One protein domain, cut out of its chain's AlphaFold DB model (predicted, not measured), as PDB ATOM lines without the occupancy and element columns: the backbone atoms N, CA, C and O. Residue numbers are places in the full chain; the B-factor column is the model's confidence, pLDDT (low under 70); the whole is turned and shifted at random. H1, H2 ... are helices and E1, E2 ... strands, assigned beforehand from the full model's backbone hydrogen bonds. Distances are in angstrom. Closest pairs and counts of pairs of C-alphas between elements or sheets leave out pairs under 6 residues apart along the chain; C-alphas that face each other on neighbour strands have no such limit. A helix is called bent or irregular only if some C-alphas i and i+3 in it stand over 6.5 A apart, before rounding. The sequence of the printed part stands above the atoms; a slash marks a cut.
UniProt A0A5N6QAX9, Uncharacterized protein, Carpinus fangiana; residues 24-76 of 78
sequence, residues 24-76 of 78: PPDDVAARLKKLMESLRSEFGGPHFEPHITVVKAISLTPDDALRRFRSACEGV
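Overview. This is residues 24 to 76 of the 78 residues of an uncharacterized protein of Carpinus fangiana (UniProt A0A5N6QAX9). The model is an open W: helix H1 and helix H2 are the two end strokes, set well away from each other, and between them residues 44 to 51 and the bent strand E1 make the inner strokes, with a lower peak between them. The arms have no core between them, and no two named elements pack on each other. The printed part has 53 residues, with two named helices and one named strand in the order H1, E1, H2, and its class is mixed, helices and strands. It is only just extended, close to loose, with a radius of gyration of the C-alphas of 15.2 A, and the outline, only just flat, spans 40 by 24 by 13 A.

Arrangement. Start at H1, residues 26 to 43, the longest helix by residues. It is apart from E1, residues 52 to 60, and from H2, residues 62 to 75. E1 pairs with no named strand, and at residue 57 you will see it bend by 55 degrees. E1 and H2 meet only through their link. In H1 and H2, every O i to N i+4 pair is within hydrogen-bond range.

Along the chain. Find C-alpha 26 at (149.777, 225.462, 181.232); from there H1 runs 25.3 A to C-alpha 43. E1 starts at C-alpha 52, at (138.324, 217.471, 180.103), and covers 20.2 A to C-alpha 60. H2 runs 20.1 A from C-alpha 62 to C-alpha 75, at (129.353, 230.597, 186.720).

Size, cuts and confidence. The C-alphas farthest apart are those of Glu 42 and Asp 63, at 41.1 A. The printed part has no cut. The link from H1 to E1 is short, with 8 residues, and that from E1 to H2 is tight, with 1 residue. Look at residues 53 to 59 of E1: they stand free. The mean pLDDT of the printed part is 96.1, and no printed residue is under 70.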
ATOM      1  N   PRO A  24     143.289 222.286 181.096       96.00
ATOM      2  CA  PRO A  24     144.225 222.249 182.209       96.00
ATOM      3  C   PRO A  24     145.126 223.500 182.206       96.00
ATOM      4  O   PRO A  24     145.392 224.042 181.133       96.00
ATOM      5  N   PRO A  25     145.641 223.931 183.376       96.19
ATOM      6  CA  PRO A  25     146.670 224.970 183.459       96.19
ATOM      7  C   PRO A  25     147.920 224.617 182.642       96.19
ATOM      8  O   PRO A  25     148.211 223.436 182.448       96.19
ATOM      9  N   ASP A  26     148.678 225.623 182.199       95.56
ATOM     10  CA  ASP A  26     149.777 225.462 181.232       95.56
ATOM     11  C   ASP A  26     150.845 224.436 181.652       95.56
ATOM     12  O   ASP A  26     151.304 223.632 180.835       95.56
ATOM     13  N   ASP A  27     151.225 224.417 182.933       94.88
ATOM     14  CA  ASP A  27     152.214 223.482 183.480       94.88
ATOM     15  C   ASP A  27     151.717 222.026 183.422       94.88
ATOM     16  O   ASP A  27     152.457 221.102 183.061       94.88
ATOM     17  N   VAL A  28     150.430 221.821 183.705       97.31
ATOM     18  CA  VAL A  28     149.763 220.520 183.600       97.31
ATOM     19  C   VAL A  28     149.558 220.135 182.134       97.31
ATOM     20  O   VAL A  28     149.815 218.986 181.763       97.31
ATOM     21  N   ALA A  29     149.146 221.081 181.287       97.25
ATOM     22  CA  ALA A  29     148.918 220.882 179.860       97.25
ATOM     23  C   ALA A  29     150.191 220.402 179.151       97.25
ATOM     24  O   ALA A  29     150.149 219.411 178.420       97.25
ATOM     25  N   ALA A  30     151.340 221.027 179.430       97.19
ATOM     26  CA  ALA A  30     152.627 220.633 178.861       97.19
ATOM     27  C   ALA A  30     153.005 219.187 179.228       97.19
ATOM     28  O   ALA A  30     153.439 218.408 178.373       97.19
ATOM     29  N   ARG A  31     152.790 218.794 180.492       98.06
ATOM     30  CA  ARG A  31     153.055 217.422 180.950       98.06
ATOM     31  C   ARG A  31     152.135 216.410 180.266       98.06
ATOM     32  O   ARG A  31     152.606 215.354 179.843       98.06
ATOM     33  N   LEU A  32     150.845 216.725 180.151       98.31
ATOM     34  CA  LEU A  32     149.863 215.866 179.484       98.31
ATOM     35  C   LEU A  32     150.163 215.722 177.991       98.31
ATOM     36  O   LEU A  32     150.148 214.606 177.483       98.31
ATOM     37  N   LYS A  33     150.517 216.816 177.312       97.81
ATOM     38  CA  LYS A  33     150.867 216.806 175.889       97.81
ATOM     39  C   LYS A  33     152.036 215.869 175.599       97.81
ATOM     40  O   LYS A  33     151.922 215.018 174.722       97.81
ATOM     41  N   LYS A  34     153.103 215.929 176.405       97.81
ATOM     42  CA  LYS A  34     154.246 215.009 176.282       97.81
ATOM     43  C   LYS A  34     153.830 213.542 176.437       97.81
ATOM     44  O   LYS A  34     154.240 212.704 175.641       97.81
ATOM     45  N   LEU A  35     153.006 213.230 177.442       98.19
ATOM     46  CA  LEU A  35     152.497 211.871 177.657       98.19
ATOM     47  C   LEU A  35     151.657 211.388 176.465       98.19
ATOM     48  O   LEU A  35     151.862 210.282 175.971       98.19
ATOM     49  N   MET A  36     150.731 212.223 175.996       98.31
ATOM     50  CA  MET A  36     149.869 211.923 174.851       98.31
ATOM     51  C   MET A  36     150.688 211.701 173.576       98.31
ATOM     52  O   MET A  36     150.397 210.785 172.812       98.31
ATOM     53  N   GLU A  37     151.735 212.495 173.351       98.19
ATOM     54  CA  GLU A  37     152.642 212.331 172.215       98.19
ATOM     55  C   GLU A  37     153.436 211.026 172.278       98.19
ATOM     56  O   GLU A  37     153.501 210.330 171.264       98.19
ATOM     57  N   SER A  38     153.982 210.665 173.446       98.38
ATOM     58  CA  SER A  38     154.664 209.381 173.650       98.38
ATOM     59  C   SER A  38     153.744 208.199 173.349       98.38
ATOM     60  O   SER A  38     154.097 207.348 172.536       98.38
ATOM     61  N   LEU A  39     152.539 208.183 173.930       98.44
ATOM     62  CA  LEU A  39     151.557 207.121 173.692       98.44
ATOM     63  C   LEU A  39     151.147 207.053 172.217       98.44
ATOM     64  O   LEU A  39     151.105 205.974 171.635       98.44
ATOM     65  N   ARG A  40     150.903 208.200 171.576       98.06
ATOM     66  CA  ARG A  40     150.577 208.253 170.145       98.06
ATOM     67  C   ARG A  40     151.714 207.720 169.275       98.06
ATOM     68  O   ARG A  40     151.455 207.089 168.258       98.06
ATOM     69  N   SER A  41     152.967 207.995 169.634       97.88
ATOM     70  CA  SER A  41     154.125 207.502 168.883       97.88
ATOM     71  C   SER A  41     154.261 205.982 168.955       97.88
ATOM     72  O   SER A  41     154.750 205.386 168.000       97.88
ATOM     73  N   GLU A  42     153.865 205.369 170.070       98.44
ATOM     74  CA  GLU A  42     153.959 203.922 170.282       98.44
ATOM     75  C   GLU A  42     152.748 203.172 169.710       98.44
ATOM     76  O   GLU A  42     152.903 202.147 169.051       98.44
ATOM     77  N   PHE A  43     151.542 203.704 169.915       98.31
ATOM     78  CA  PHE A  43     150.287 203.006 169.618       98.31
ATOM     79  C   PHE A  43     149.503 203.599 168.434       98.31
ATOM     80  O   PHE A  43     148.487 203.041 168.023       98.31
ATOM     81  N   GLY A  44     149.957 204.719 167.862       96.62
ATOM     82  CA  GLY A  44     149.240 205.466 166.828       96.62
ATOM     83  C   GLY A  44     148.099 206.338 167.378       96.62
ATOM     84  O   GLY A  44     147.971 206.558 168.580       96.62
ATOM     85  N   GLY A  45     147.258 206.862 166.478       96.62
ATOM     86  CA  GLY A  45     146.077 207.671 166.814       96.62
ATOM     87  C   GLY A  45     146.184 209.157 166.438       96.62
ATOM     88  O   GLY A  45     147.256 209.635 166.054       96.62
ATOM     89  N   PRO A  46     145.063 209.900 166.496       96.88
ATOM     90  CA  PRO A  46     145.031 211.314 166.144       96.88
ATOM     91  C   PRO A  46     145.697 212.184 167.214       96.88
ATOM     92  O   PRO A  46     145.733 211.847 168.397       96.88
ATOM     93  N   HIS A  47     146.197 213.341 166.791       96.25
ATOM     94  CA  HIS A  47     146.632 214.390 167.704       96.25
ATOM     95  C   HIS A  47     145.433 215.227 168.171       96.25
ATOM     96  O   HIS A  47     144.544 215.525 167.374       96.25
ATOM     97  N   PHE A  48     145.427 215.624 169.444       96.50
ATOM     98  CA  PHE A  48     144.462 216.562 170.015       96.50
ATOM     99  C   PHE A  48     145.056 217.253 171.251       96.50
ATOM    100  O   PHE A  48     146.004 216.745 171.849       96.50
ATOM    101  N   GLU A  49     144.498 218.402 171.635       96.69
ATOM    102  CA  GLU A  49     144.947 219.156 172.813       96.69
ATOM    103  C   GLU A  49     144.366 218.567 174.112       96.69
ATOM    104  O   GLU A  49     143.220 218.105 174.111       96.69
ATOM    105  N   PRO A  50     145.114 218.569 175.230       97.88
ATOM    106  CA  PRO A  50     144.643 218.011 176.493       97.88
ATOM    107  C   PRO A  50     143.424 218.786 177.007       97.88
ATOM    108  O   PRO A  50     143.467 220.001 177.175       97.88
ATOM    109  N   HIS A  51     142.330 218.075 177.277       97.75
ATOM    110  CA  HIS A  51     141.083 218.672 177.745       97.75
ATOM    111  C   HIS A  51     140.264 217.694 178.588       97.75
ATOM    112  O   HIS A  51     140.416 216.475 178.487       97.75
ATOM    113  N   ILE A  52     139.346 218.236 179.386       96.88
ATOM    114  CA  ILE A  52     138.324 217.471 180.103       96.88
ATOM    115  C   ILE A  52     136.966 217.876 179.538       96.88
ATOM    116  O   ILE A  52     136.563 219.033 179.637       96.88
ATOM    117  N   THR A  53     136.244 216.930 178.938       96.56
ATOM    118  CA  THR A  53     134.884 217.199 178.455       96.56
ATOM    119  C   THR A  53     133.931 217.322 179.641       96.56
ATOM    120  O   THR A  53     133.707 216.342 180.346       96.56
ATOM    121  N   VAL A  54     133.352 218.509 179.843       95.88
ATOM    122  CA  VAL A  54     132.378 218.780 180.919       95.88
ATOM    123  C   VAL A  54     130.935 218.701 180.426       95.88
ATOM    124  O   VAL A  54     130.041 218.309 181.170       95.88
ATOM    125  N   VAL A  55     130.709 219.015 179.149       95.75
ATOM    126  CA  VAL A  55     129.428 218.825 178.461       95.75
ATOM    127  C   VAL A  55     129.715 218.196 177.110       95.75
ATOM    128  O   VAL A  55     130.565 218.685 176.365       95.75
ATOM    129  N   LYS A  56     128.999 217.121 176.784       93.81
ATOM    130  CA  LYS A  56     129.177 216.374 175.539       93.81
ATOM    131  C   LYS A  56     127.984 216.575 174.608       93.81
ATOM    132  O   LYS A  56     126.846 216.415 175.033       93.81
ATOM    133  N   ALA A  57     128.285 216.823 173.336       90.12
ATOM    134  CA  ALA A  57     127.384 216.673 172.193       90.12
ATOM    135  C   ALA A  57     125.984 217.310 172.342       90.12
ATOM    136  O   ALA A  57     124.965 216.639 172.191       90.12
ATOM    137  N   ILE A  58     125.933 218.621 172.591       94.12
ATOM    138  CA  ILE A  58     124.687 219.396 172.651       94.12
ATOM    139  C   ILE A  58     124.383 220.070 171.305       94.12
ATOM    140  O   ILE A  58     125.247 220.733 170.737       94.12
ATOM    141  N   SER A  59     123.157 219.918 170.792       96.69
ATOM    142  CA  SER A  59     122.726 220.562 169.542       96.69
ATOM    143  C   SER A  59     122.200 221.975 169.804       96.69
ATOM    144  O   SER A  59     121.196 222.138 170.498       96.69
ATOM    145  N   LEU A  60     122.874 222.992 169.264       96.62
ATOM    146  CA  LEU A  60     122.556 224.410 169.465       96.62
ATOM    147  C   LEU A  60     122.730 225.189 168.160       96.62
ATOM    148  O   LEU A  60     123.501 224.778 167.296       96.62
ATOM    149  N   THR A  61     122.048 226.327 168.037       96.81
ATOM    150  CA  THR A  61     122.415 227.332 167.030       96.81
ATOM    151  C   THR A  61     123.699 228.044 167.488       96.81
ATOM    152  O   THR A  61     123.989 228.047 168.693       96.81
ATOM    153  N   PRO A  62     124.493 228.637 166.579       95.75
ATOM    154  CA  PRO A  62     125.730 229.331 166.947       95.75
ATOM    155  C   PRO A  62     125.551 230.401 168.037       95.75
ATOM    156  O   PRO A  62     126.329 230.449 168.995       95.75
ATOM    157  N   ASP A  63     124.491 231.205 167.949       96.12
ATOM    158  CA  ASP A  63     124.203 232.269 168.917       96.12
ATOM    159  C   ASP A  63     123.832 231.710 170.297       96.12
ATOM    160  O   ASP A  63     124.288 232.210 171.333       96.12
ATOM    161  N   ASP A  64     123.053 230.625 170.328       96.25
ATOM    162  CA  ASP A  64     122.732 229.904 171.558       96.25
ATOM    163  C   ASP A  64     123.976 229.290 172.203       96.25
ATOM    164  O   ASP A  64     124.128 229.366 173.427       96.25
ATOM    165  N   ALA A  65     124.870 228.704 171.401       96.62
ATOM    166  CA  ALA A  65     126.123 228.131 171.877       96.62
ATOM    167  C   ALA A  65     127.001 229.195 172.547       96.62
ATOM    168  O   ALA A  65     127.442 228.996 173.680       96.62
ATOM    169  N   LEU A  66     127.179 230.356 171.910       96.81
ATOM    170  CA  LEU A  66     127.966 231.460 172.461       96.81
ATOM    171  C   LEU A  66     127.351 232.039 173.735       96.81
ATOM    172  O   LEU A  66     128.059 232.242 174.724       96.81
ATOM    173  N   ARG A  67     126.036 232.294 173.741       97.31
ATOM    174  CA  ARG A  67     125.342 232.851 174.912       97.31
ATOM    175  C   ARG A  67     125.467 231.925 176.120       97.31
ATOM    176  O   ARG A  67     125.815 232.379 177.209       97.31
ATOM    177  N   ARG A  68     125.209 230.628 175.928       95.88
ATOM    178  CA  ARG A  68     125.310 229.622 176.996       95.88
ATOM    179  C   ARG A  68     126.750 229.432 177.458       95.88
ATOM    180  O   ARG A  68     126.970 229.318 178.658       95.88
ATOM    181  N   PHE A  69     127.719 229.431 176.542       96.12
ATOM    182  CA  PHE A  69     129.131 229.287 176.893       96.12
ATOM    183  C   PHE A  69     129.629 230.448 177.764       96.12
ATOM    184  O   PHE A  69     130.224 230.198 178.806       96.12
ATOM    185  N   ARG A  70     129.303 231.702 177.417       96.62
ATOM    186  CA  ARG A  70     129.642 232.878 178.246       96.62
ATOM    187  C   ARG A  70     129.052 232.778 179.652       96.62
ATOM    188  O   ARG A  70     129.777 232.925 180.628       96.62
ATOM    189  N   SER A  71     127.763 232.443 179.745       95.31
ATOM    190  CA  SER A  71     127.094 232.250 181.036       95.31
ATOM    191  C   SER A  71     127.720 231.110 181.852       95.31
ATOM    192  O   SER A  71     127.867 231.234 183.066       95.31
ATOM    193  N   ALA A  72     128.147 230.023 181.201       93.38
ATOM    194  CA  ALA A  72     128.869 228.946 181.867       93.38
ATOM    195  C   ALA A  72     130.216 229.432 182.428       93.38
ATOM    196  O   ALA A  72     130.517 229.138 183.580       93.38
ATOM    197  N   CYS A  73     130.987 230.213 181.662       93.25
ATOM    198  CA  CYS A  73     132.258 230.785 182.117       93.25
ATOM    199  C   CYS A  73     132.092 231.713 183.329       93.25
ATOM    200  O   CYS A  73     132.893 231.637 184.253       93.25
ATOM    201  N   GLU A  74     131.049 232.548 183.361       93.38
ATOM    202  CA  GLU A  74     130.747 233.427 184.505       93.38
ATOM    203  C   GLU A  74     130.364 232.645 185.774       93.38
ATOM    204  O   GLU A  74     130.613 233.098 186.891       93.38
ATOM    205  N   GLY A  75     129.756 231.466 185.613       88.62
ATOM    206  CA  GLY A  75     129.353 230.597 186.720       88.62
ATOM    207  C   GLY A  75     130.483 229.747 187.310       88.62
ATOM    208  O   GLY A  75     130.332 229.229 188.420       88.62
ATOM    209  N   VAL A  76     131.604 229.587 186.599       83.12
ATOM    210  CA  VAL A  76     132.767 228.838 187.091       83.12
ATOM    211  C   VAL A  76     133.617 229.750 187.971       83.12
ATOM    212  O   VAL A  76     134.202 230.722 187.504       83.12
TER     213      VAL A  76